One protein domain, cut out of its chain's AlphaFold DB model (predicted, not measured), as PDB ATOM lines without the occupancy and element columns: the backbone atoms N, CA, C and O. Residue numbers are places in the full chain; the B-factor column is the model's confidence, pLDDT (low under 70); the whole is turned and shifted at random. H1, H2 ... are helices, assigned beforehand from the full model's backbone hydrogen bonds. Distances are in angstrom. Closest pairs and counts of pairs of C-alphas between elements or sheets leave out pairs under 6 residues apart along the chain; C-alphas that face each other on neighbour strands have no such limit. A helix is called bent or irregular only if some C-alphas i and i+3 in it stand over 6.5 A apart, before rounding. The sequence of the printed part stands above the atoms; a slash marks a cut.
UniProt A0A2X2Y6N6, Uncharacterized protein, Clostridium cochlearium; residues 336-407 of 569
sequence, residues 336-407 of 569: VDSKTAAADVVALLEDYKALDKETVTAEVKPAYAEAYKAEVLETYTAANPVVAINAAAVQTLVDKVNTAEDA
ATOM      1  N   VAL A 336     -44.212 -14.305 -36.679       92.56
ATOM      2  CA  VAL A 336     -45.638 -14.122 -36.406       92.56
ATOM      3  C   VAL A 336     -45.797 -13.444 -35.048       92.56
ATOM      4  O   VAL A 336     -45.188 -13.843 -34.056       92.56
ATOM      5  N   ASP A 337     -46.613 -12.395 -35.009       91.75
ATOM      6  CA  ASP A 337     -46.917 -11.650 -33.795       91.75
ATOM      7  C   ASP A 337     -48.432 -11.432 -33.638       91.75
ATOM      8  O   ASP A 337     -49.258 -11.861 -34.447       91.75
ATOM      9  N   SER A 338     -48.824 -10.740 -32.564       92.12
ATOM     10  CA  SER A 338     -50.238 -10.435 -32.292       92.12
ATOM     11  C   SER A 338     -50.957  -9.675 -33.422       92.12
ATOM     12  O   SER A 338     -52.185  -9.753 -33.516       92.12
ATOM     13  N   LYS A 339     -50.221  -8.964 -34.288       94.69
ATOM     14  CA  LYS A 339     -50.740  -8.162 -35.404       94.69
ATOM     15  C   LYS A 339     -50.801  -8.936 -36.720       94.69
ATOM     16  O   LYS A 339     -51.552  -8.510 -37.593       94.69
ATOM     17  N   THR A 340     -50.055 -10.031 -36.875       96.06
ATOM     18  CA  THR A 340     -50.162 -10.917 -38.045       96.06
ATOM     19  C   THR A 340     -51.599 -11.423 -38.189       96.06
ATOM     20  O   THR A 340     -52.210 -11.820 -37.192       96.06
ATOM     21  N   ALA A 341     -52.184 -11.395 -39.389       97.50
ATOM     22  CA  ALA A 341     -53.541 -11.903 -39.570       97.50
ATOM     23  C   ALA A 341     -53.547 -13.436 -39.476       97.50
ATOM     24  O   ALA A 341     -52.611 -14.096 -39.918       97.50
ATOM     25  N   ALA A 342     -54.611 -14.023 -38.925       97.44
ATOM     26  CA  ALA A 342     -54.724 -15.478 -38.816       97.44
ATOM     27  C   ALA A 342     -54.696 -16.174 -40.190       97.44
ATOM     28  O   ALA A 342     -54.099 -17.237 -40.339       97.44
ATOM     29  N   ALA A 343     -55.266 -15.532 -41.215       97.62
ATOM     30  CA  ALA A 343     -55.193 -16.000 -42.597       97.62
ATOM     31  C   ALA A 343     -53.751 -16.029 -43.145       97.62
ATOM     32  O   ALA A 343     -53.410 -16.949 -43.882       97.62
ATOM     33  N   ASP A 344     -52.893 -15.081 -42.748       97.94
ATOM     34  CA  ASP A 344     -51.481 -15.082 -43.160       97.94
ATOM     35  C   ASP A 344     -50.730 -16.263 -42.529       97.94
ATOM     36  O   ASP A 344     -49.876 -16.868 -43.167       97.94
ATOM     37  N   VAL A 345     -51.065 -16.632 -41.284       97.56
ATOM     38  CA  VAL A 345     -50.487 -17.814 -40.621       97.56
ATOM     39  C   VAL A 345     -50.885 -19.096 -41.352       97.56
ATOM     40  O   VAL A 345     -50.029 -19.945 -41.584       97.56
ATOM     41  N   VAL A 346     -52.154 -19.221 -41.758       98.06
ATOM     42  CA  VAL A 346     -52.623 -20.351 -42.579       98.06
ATOM     43  C   VAL A 346     -51.838 -20.432 -43.885       98.06
ATOM     44  O   VAL A 346     -51.293 -21.491 -44.180       98.06
ATOM     45  N   ALA A 347     -51.702 -19.317 -44.608       98.00
ATOM     46  CA  ALA A 347     -50.950 -19.279 -45.860       98.00
ATOM     47  C   ALA A 347     -49.486 -19.717 -45.670       98.00
ATOM     48  O   ALA A 347     -48.982 -20.512 -46.451       98.00
ATOM     49  N   LEU A 348     -48.820 -19.287 -44.591       97.81
ATOM     50  CA  LEU A 348     -47.451 -19.722 -44.284       97.81
ATOM     51  C   LEU A 348     -47.351 -21.230 -43.996       97.81
ATOM     52  O   LEU A 348     -46.383 -21.872 -44.405       97.81
ATOM     53  N   LEU A 349     -48.322 -21.809 -43.285       97.25
ATOM     54  CA  LEU A 349     -48.355 -23.252 -43.018       97.25
ATOM     55  C   LEU A 349     -48.629 -24.053 -44.302       97.25
ATOM     56  O   LEU A 349     -47.999 -25.088 -44.523       97.25
ATOM     57  N   GLU A 350     -49.526 -23.565 -45.161       97.38
ATOM     58  CA  GLU A 350     -49.816 -24.152 -46.475       97.38
ATOM     59  C   GLU A 350     -48.608 -24.067 -47.417       97.38
ATOM     60  O   GLU A 350     -48.259 -25.070 -48.043       97.38
ATOM     61  N   ASP A 351     -47.920 -22.923 -47.461       97.25
ATOM     62  CA  ASP A 351     -46.686 -22.729 -48.228       97.25
ATOM     63  C   ASP A 351     -45.599 -23.703 -47.762       97.25
ATOM     64  O   ASP A 351     -44.972 -24.385 -48.580       97.25
ATOM     65  N   TYR A 352     -45.398 -23.835 -46.444       96.50
ATOM     66  CA  TYR A 352     -44.429 -24.791 -45.904       96.50
ATOM     67  C   TYR A 352     -44.801 -26.231 -46.275       96.50
ATOM     68  O   TYR A 352     -43.947 -26.987 -46.742       96.50
ATOM     69  N   LYS A 353     -46.079 -26.608 -46.135       95.50
ATOM     70  CA  LYS A 353     -46.578 -27.925 -46.549       95.50
ATOM     71  C   LYS A 353     -46.340 -28.177 -48.037       95.50
ATOM     72  O   LYS A 353     -45.916 -29.268 -48.408       95.50
ATOM     73  N   ALA A 354     -46.600 -27.198 -48.899       95.12
ATOM     74  CA  ALA A 354     -46.397 -27.333 -50.337       95.12
ATOM     75  C   ALA A 354     -44.922 -27.586 -50.692       95.12
ATOM     76  O   ALA A 354     -44.647 -28.357 -51.615       95.12
ATOM     77  N   LEU A 355     -43.998 -26.982 -49.935       94.38
ATOM     78  CA  LEU A 355     -42.553 -27.159 -50.070       94.38
ATOM     79  C   LEU A 355     -42.034 -28.466 -49.439       94.38
ATOM     80  O   LEU A 355     -41.001 -28.971 -49.876       94.38
ATOM     81  N   ASP A 356     -42.707 -29.007 -48.418       93.38
ATOM     82  CA  ASP A 356     -42.225 -30.124 -47.590       93.38
ATOM     83  C   ASP A 356     -43.298 -31.195 -47.306       93.38
ATOM     84  O   ASP A 356     -43.526 -31.597 -46.164       93.38
ATOM     85  N   LYS A 357     -43.960 -31.669 -48.368       92.06
ATOM     86  CA  LYS A 357     -45.086 -32.626 -48.303       92.06
ATOM     87  C   LYS A 357     -44.750 -33.965 -47.639       92.06
ATOM     88  O   LYS A 357     -45.654 -34.650 -47.174       92.06
ATOM     89  N   GLU A 358     -43.476 -34.351 -47.637       90.56
ATOM     90  CA  GLU A 358     -43.007 -35.583 -46.993       90.56
ATOM     91  C   GLU A 358     -42.989 -35.455 -45.467       90.56
ATOM     92  O   GLU A 358     -43.332 -36.405 -44.765       90.56
ATOM     93  N   THR A 359     -42.628 -34.275 -44.956       90.38
ATOM     94  CA  THR A 359     -42.566 -34.004 -43.515       90.38
ATOM     95  C   THR A 359     -43.921 -33.556 -42.973       90.38
ATOM     96  O   THR A 359     -44.305 -33.965 -41.877       90.38
ATOM     97  N   VAL A 360     -44.651 -32.723 -43.729       92.94
ATOM     98  CA  VAL A 360     -45.951 -32.178 -43.319       92.94
ATOM     99  C   VAL A 360     -47.084 -32.841 -44.098       92.94
ATOM    100  O   VAL A 360     -47.442 -32.434 -45.207       92.94
ATOM    101  N   THR A 361     -47.668 -33.876 -43.503       93.94
ATOM    102  CA  THR A 361     -48.733 -34.680 -44.112       93.94
ATOM    103  C   THR A 361     -50.124 -34.157 -43.757       93.94
ATOM    104  O   THR A 361     -51.021 -34.176 -44.611       93.94
ATOM    105  N   ALA A 362     -50.304 -33.605 -42.552       93.50
ATOM    106  CA  ALA A 362     -51.597 -33.107 -42.090       93.50
ATOM    107  C   ALA A 362     -52.084 -31.913 -42.914       93.50
ATOM    108  O   ALA A 362     -51.312 -31.065 -43.364       93.50
ATOM    109  N   GLU A 363     -53.383 -31.871 -43.196       95.25
ATOM    110  CA  GLU A 363     -54.015 -30.760 -43.907       95.25
ATOM    111  C   GLU A 363     -54.143 -29.539 -42.998       95.25
ATOM    112  O   GLU A 363     -54.588 -29.649 -41.856       95.25
ATOM    113  N   VAL A 364     -53.751 -28.373 -43.511       96.75
ATOM    114  CA  VAL A 364     -53.998 -27.098 -42.840       96.75
ATOM    115  C   VAL A 364     -55.448 -26.728 -43.135       96.75
ATOM    116  O   VAL A 364     -55.824 -26.599 -44.293       96.75
ATOM    117  N   LYS A 365     -56.282 -26.609 -42.101       96.12
ATOM    118  CA  LYS A 365     -57.720 -26.344 -42.223       96.12
ATOM    119  C   LYS A 365     -57.986 -24.847 -42.034       96.12
ATOM    120  O   LYS A 365     -57.938 -24.376 -40.898       96.12
ATOM    121  N   PRO A 366     -58.349 -24.074 -43.076       96.44
ATOM    122  CA  PRO A 366     -58.536 -22.622 -42.948       96.44
ATOM    123  C   PRO A 366     -59.579 -22.206 -41.898       96.44
ATOM    124  O   PRO A 366     -59.492 -21.118 -41.334       96.44
ATOM    125  N   ALA A 367     -60.541 -23.083 -41.585       95.88
ATOM    126  CA  ALA A 367     -61.515 -22.876 -40.513       95.88
ATOM    127  C   ALA A 367     -60.873 -22.720 -39.116       95.88
ATOM    128  O   ALA A 367     -61.492 -22.136 -38.231       95.88
ATOM    129  N   TYR A 368     -59.637 -23.198 -38.925       97.62
ATOM    130  CA  TYR A 368     -58.896 -23.163 -37.656       97.62
ATOM    131  C   TYR A 368     -57.851 -22.045 -37.601       97.62
ATOM    132  O   TYR A 368     -56.958 -22.068 -36.757       97.62
ATOM    133  N   ALA A 369     -57.956 -21.039 -38.478       97.25
ATOM    134  CA  ALA A 369     -56.965 -19.971 -38.615       97.25
ATOM    135  C   ALA A 369     -56.574 -19.305 -37.280       97.25
ATOM    136  O   ALA A 369     -55.389 -19.141 -36.993       97.25
ATOM    137  N   GLU A 370     -57.555 -18.934 -36.449       96.81
ATOM    138  CA  GLU A 370     -57.287 -18.289 -35.154       96.81
ATOM    139  C   GLU A 370     -56.581 -19.237 -34.171       96.81
ATOM    140  O   GLU A 370     -55.701 -18.804 -33.428       96.81
ATOM    141  N   ALA A 371     -56.908 -20.533 -34.205       96.56
ATOM    142  CA  ALA A 371     -56.261 -21.540 -33.372       96.56
ATOM    143  C   ALA A 371     -54.807 -21.783 -33.809       96.56
ATOM    144  O   ALA A 371     -53.918 -21.809 -32.961       96.56
ATOM    145  N   TYR A 372     -54.528 -21.845 -35.118       96.94
ATOM    146  CA  TYR A 372     -53.148 -21.903 -35.614       96.94
ATOM    147  C   TYR A 372     -52.343 -20.672 -35.212       96.94
ATOM    148  O   TYR A 372     -51.214 -20.805 -34.746       96.94
ATOM    149  N   LYS A 373     -52.913 -19.468 -35.351       95.81
ATOM    150  CA  LYS A 373     -52.244 -18.236 -34.918       95.81
ATOM    151  C   LYS A 373     -51.935 -18.266 -33.422       95.81
ATOM    152  O   LYS A 373     -50.828 -17.900 -33.032       95.81
ATOM    153  N   ALA A 374     -52.895 -18.681 -32.598       93.50
ATOM    154  CA  ALA A 374     -52.701 -18.796 -31.158       93.50
ATOM    155  C   ALA A 374     -51.579 -19.790 -30.818       93.50
ATOM    156  O   ALA A 374     -50.693 -19.444 -30.044       93.50
ATOM    157  N   GLU A 375     -51.562 -20.962 -31.455       93.19
ATOM    158  CA  GLU A 375     -50.540 -21.988 -31.229       93.19
ATOM    159  C   GLU A 375     -49.143 -21.536 -31.687       93.19
ATOM    160  O   GLU A 375     -48.155 -21.741 -30.978       93.19
ATOM    161  N   VAL A 376     -49.041 -20.855 -32.836       92.00
ATOM    162  CA  VAL A 376     -47.776 -20.261 -33.304       92.00
ATOM    163  C   VAL A 376     -47.268 -19.217 -32.302       92.00
ATOM    164  O   VAL A 376     -46.082 -19.210 -31.978       92.00
ATOM    165  N   LEU A 377     -48.151 -18.364 -31.769       88.81
ATOM    166  CA  LEU A 377     -47.804 -17.361 -30.753       88.81
ATOM    167  C   LEU A 377     -47.451 -17.977 -29.392       88.81
ATOM    168  O   LEU A 377     -46.602 -17.439 -28.686       88.81
ATOM    169  N   GLU A 378     -48.080 -19.083 -29.002       82.38
ATOM    170  CA  GLU A 378     -47.742 -19.800 -27.767       82.38
ATOM    171  C   GLU A 378     -46.366 -20.465 -27.884       82.38
ATOM    172  O   GLU A 378     -45.530 -20.357 -26.983       82.38
ATOM    173  N   THR A 379     -46.088 -21.051 -29.051       72.19
ATOM    174  CA  THR A 379     -44.769 -21.588 -29.409       72.19
ATOM    175  C   THR A 379     -43.707 -20.473 -29.464       72.19
ATOM    176  O   THR A 379     -42.534 -20.711 -29.159       72.19
ATOM    177  N   TYR A 380     -44.116 -19.232 -29.768       59.75
ATOM    178  CA  TYR A 380     -43.271 -18.040 -29.892       59.75
ATOM    179  C   TYR A 380     -43.622 -16.938 -28.869       59.75
ATOM    180  O   TYR A 380     -44.253 -15.934 -29.197       59.75
ATOM    181  N   THR A 381     -43.167 -17.036 -27.614       51.41
ATOM    182  CA  THR A 381     -43.315 -15.907 -26.672       51.41
ATOM    183  C   THR A 381     -42.086 -14.988 -26.672       51.41
ATOM    184  O   THR A 381     -40.971 -15.381 -26.338       51.41
ATOM    185  N   ALA A 382     -42.290 -13.703 -26.988       48.47
ATOM    186  CA  ALA A 382     -41.241 -12.675 -27.116       48.47
ATOM    187  C   ALA A 382     -40.393 -12.416 -25.844       48.47
ATOM    188  O   ALA A 382     -39.408 -11.682 -25.901       48.47
ATOM    189  N   ALA A 383     -40.759 -12.998 -24.696       51.56
ATOM    190  CA  ALA A 383     -40.021 -12.885 -23.435       51.56
ATOM    191  C   ALA A 383     -39.023 -14.041 -23.193       51.56
ATOM    192  O   ALA A 383     -38.151 -13.909 -22.337       51.56
ATOM    193  N   ASN A 384     -39.137 -15.150 -23.936       50.00
ATOM    194  CA  ASN A 384     -38.236 -16.307 -23.917       50.00
ATOM    195  C   ASN A 384     -38.490 -17.113 -25.207       50.00
ATOM    196  O   ASN A 384     -39.547 -17.728 -25.294       50.00
ATOM    197  N   PRO A 385     -37.592 -17.145 -26.212       49.34
ATOM    198  CA  PRO A 385     -37.798 -17.991 -27.388       49.34
ATOM    199  C   PRO A 385     -37.738 -19.459 -26.948       49.34
ATOM    200  O   PRO A 385     -36.650 -20.001 -26.760       49.34
ATOM    201  N   VAL A 386     -38.896 -20.079 -26.692       57.75
ATOM    202  CA  VAL A 386     -38.942 -21.412 -26.077       57.75
ATOM    203  C   VAL A 386     -38.445 -22.475 -27.057       57.75
ATOM    204  O   VAL A 386     -37.640 -23.296 -26.638       57.75
ATOM    205  N   VAL A 387     -38.772 -22.420 -28.352       63.44
ATOM    206  CA  VAL A 387     -38.110 -23.199 -29.419       63.44
ATOM    207  C   VAL A 387     -38.369 -22.484 -30.753       63.44
ATOM    208  O   VAL A 387     -39.498 -22.085 -31.014       63.44
ATOM    209  N   ALA A 388     -37.359 -22.299 -31.611       77.94
ATOM    210  CA  ALA A 388     -37.613 -21.823 -32.976       77.94
ATOM    211  C   ALA A 388     -38.446 -22.866 -33.741       77.94
ATOM    212  O   ALA A 388     -38.085 -24.046 -33.739       77.94
ATOM    213  N   ILE A 389     -39.520 -22.444 -34.416       85.75
ATOM    214  CA  ILE A 389     -40.317 -23.324 -35.277       85.75
ATOM    215  C   ILE A 389     -39.390 -23.857 -36.370       85.75
ATOM    216  O   ILE A 389     -38.836 -23.092 -37.163       85.75
ATOM    217  N   ASN A 390     -39.195 -25.170 -36.361       87.25
ATOM    218  CA  ASN A 390     -38.426 -25.924 -37.341       87.25
ATOM    219  C   ASN A 390     -39.359 -26.872 -38.110       87.25
ATOM    220  O   ASN A 390     -40.549 -26.946 -37.815       87.25
ATOM    221  N   ALA A 391     -38.812 -27.617 -39.071       85.69
ATOM    222  CA  ALA A 391     -39.576 -28.529 -39.922       85.69
ATOM    223  C   ALA A 391     -40.495 -29.490 -39.141       85.69
ATOM    224  O   ALA A 391     -41.681 -29.598 -39.442       85.69
ATOM    225  N   ALA A 392     -39.971 -30.140 -38.096       84.94
ATOM    226  CA  ALA A 392     -40.737 -31.089 -37.288       84.94
ATOM    227  C   ALA A 392     -41.839 -30.400 -36.466       84.94
ATOM    228  O   ALA A 392     -42.926 -30.949 -36.298       84.94
ATOM    229  N   ALA A 393     -41.578 -29.178 -35.992       88.81
ATOM    230  CA  ALA A 393     -42.541 -28.410 -35.213       88.81
ATOM    231  C   ALA A 393     -43.783 -28.014 -36.027       88.81
ATOM    232  O   ALA A 393     -44.859 -27.908 -35.446       88.81
ATOM    233  N   VAL A 394     -43.667 -27.832 -37.351       93.56
ATOM    234  CA  VAL A 394     -44.818 -27.486 -38.205       93.56
ATOM    235  C   VAL A 394     -45.857 -28.607 -38.206       93.56
ATOM    236  O   VAL A 394     -47.029 -28.338 -37.953       93.56
ATOM    237  N   GLN A 395     -45.444 -29.861 -38.422       93.69
ATOM    238  CA  GLN A 395     -46.366 -31.003 -38.404       93.69
ATOM    239  C   GLN A 395     -47.030 -31.158 -37.029       93.69
ATOM    240  O   GLN A 395     -48.251 -31.249 -36.948       93.69
ATOM    241  N   THR A 396     -46.250 -31.099 -35.941       91.69
ATOM    242  CA  THR A 396     -46.790 -31.182 -34.572       91.69
ATOM    243  C   THR A 396     -47.796 -30.071 -34.273       91.69
ATOM    244  O   THR A 396     -48.818 -30.329 -33.643       91.69
ATOM    245  N   LEU A 397     -47.527 -28.845 -34.728       93.88
ATOM    246  CA  LEU A 397     -48.429 -27.710 -34.559       93.88
ATOM    247  C   LEU A 397     -49.748 -27.930 -35.303       93.88
ATOM    248  O   LEU A 397     -50.818 -27.736 -34.724       93.88
ATOM    249  N   VAL A 398     -49.671 -28.346 -36.571       95.50
ATOM    250  CA  VAL A 398     -50.859 -28.588 -37.396       95.50
ATOM    251  C   VAL A 398     -51.700 -29.719 -36.805       95.50
ATOM    252  O   VAL A 398     -52.908 -29.542 -36.654       95.50
ATOM    253  N   ASP A 399     -51.076 -30.827 -36.398       93.94
ATOM    254  CA  ASP A 399     -51.761 -31.948 -35.747       93.94
ATOM    255  C   ASP A 399     -52.433 -31.522 -34.446       93.94
ATOM    256  O   ASP A 399     -53.624 -31.758 -34.264       93.94
ATOM    257  N   LYS A 400     -51.697 -30.842 -33.558       92.31
ATOM    258  CA  LYS A 400     -52.217 -30.402 -32.259       92.31
ATOM    259  C   LYS A 400     -53.461 -29.533 -32.424       92.31
ATOM    260  O   LYS A 400     -54.464 -29.769 -31.749       92.31
ATOM    261  N   VAL A 401     -53.407 -28.543 -33.316       95.75
ATOM    262  CA  VAL A 401     -54.544 -27.648 -33.564       95.75
ATOM    263  C   VAL A 401     -55.696 -28.400 -34.217       95.75
ATOM    264  O   VAL A 401     -56.830 -28.253 -33.768       95.75
ATOM    265  N   ASN A 402     -55.421 -29.232 -35.225       95.38
ATOM    266  CA  ASN A 402     -56.454 -30.025 -35.886       95.38
ATOM    267  C   ASN A 402     -57.184 -30.924 -34.896       95.38
ATOM    268  O   ASN A 402     -58.401 -30.842 -34.806       95.38
ATOM    269  N   THR A 403     -56.458 -31.714 -34.105       90.88
ATOM    270  CA  THR A 403     -57.047 -32.602 -33.099       90.88
ATOM    271  C   THR A 403     -57.884 -31.824 -32.084       90.88
ATOM    272  O   THR A 403     -59.002 -32.232 -31.773       90.88
ATOM    273  N   ALA A 404     -57.383 -30.690 -31.584       91.12
ATOM    274  CA  ALA A 404     -58.103 -29.891 -30.598       91.12
ATOM    275  C   ALA A 404     -59.388 -29.262 -31.167       91.12
ATOM    276  O   ALA A 404     -60.435 -29.297 -30.517       91.12
ATOM    277  N   GLU A 405     -59.330 -28.688 -32.368       94.19
ATOM    278  CA  GLU A 405     -60.486 -28.041 -32.994       94.19
ATOM    279  C   GLU A 405     -61.491 -29.055 -33.562       94.19
ATOM    280  O   GLU A 405     -62.698 -28.831 -33.458       94.19
ATOM    281  N   ASP A 406     -61.030 -30.201 -34.074       91.31
ATOM    282  CA  ASP A 406     -61.897 -31.323 -34.450       91.31
ATOM    283  C   ASP A 406     -62.675 -31.826 -33.223       91.31
ATOM    284  O   ASP A 406     -63.898 -31.957 -33.282       91.31
ATOM    285  N   ALA A 407     -62.012 -32.017 -32.074       88.75
ATOM    286  CA  ALA A 407     -62.676 -32.428 -30.835       88.75
ATOM    287  C   ALA A 407     -63.741 -31.414 -30.373       88.75
ATOM    288  O   ALA A 407     -64.850 -31.804 -29.995       88.75
TER     289      ALA A 407
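What this domain is: This is residues 336 to 407 of the 569 residues of an uncharacterized protein of Clostridium cochlearium (UniProt A0A2X2Y6N6). Three helices, none side by side with another, pack as a small skewed triangle: H2 touches both of the others, H1 meeting it nearly at a right angle with its first residues and H3 crossing it steeply. A wide loop, residues 380 to 390, swings out from the end of H2 and comes back to the beginning of H3, while a shorter link joins H1 to H2. The printed part has 72 residues with three named helices, in the order H1, H2, H3, and no named strand; the class is all helix. The whole is compact, with a radius of gyration of the C-alphas of 11.5 A, and the C-alphas span 32 by 23 by 22 A along their three main axes.

Where its parts are: The printed part begins at Val 336, and H1 follows at residues 342 to 355, 20.3 A from first to last C-alpha, with C-alpha 342 at (-54.724, -15.478, -38.816). H2 holds residues 366 to 379 and is 19.3 A long, with C-alpha 366 at (-58.536, -22.622, -42.948). H2 is irregular: C-alphas 367 and 370 are 8.2 A apart, and its line is a rough one. H3, residues 391 to 407, is the longest helix at 17 residues and 25.1 A, and it ends with C-alpha 407 at (-62.676, -32.428, -30.835).

How they stand to each other: H1 touches H2 with residues 342 to 346 alone. Their closest C-alphas, those of Ala 342 and Ala 369, are 5.0 A apart, and their lines are about perpendicular at 89 degrees. H2 also touches H3, where the closest C-alphas are those of Tyr 372 and Val 401, 6.3 A apart. H2 and H3 run opposite ways at a steep tilt of 55 degrees, with their centres 9.5 A apart. H1 and H3 are close but not clearly touching, the C-alphas of Leu 349 and Val 394 coming closest at 7.3 A. These two run opposite ways at a steep tilt of 53 degrees. In H1 every O i to N i+4 pair is within hydrogen-bond range; in H2 8 of 10 are, and in H3 12 of 13.

The domain as a whole: The two C-alphas farthest apart, those of Glu 358 and Ala 383, are 32.8 A apart. The printed part has no cut from residue 336 to residue 407, and its first and last C-alphas are 25.6 A apart. The link from H1 to H2, 10 residues, is short, and the link from H2 to H3, 11 residues, is long. The mean pLDDT of the printed part is 88.8, and the model's confidence is under 70 at residues 380 to 387.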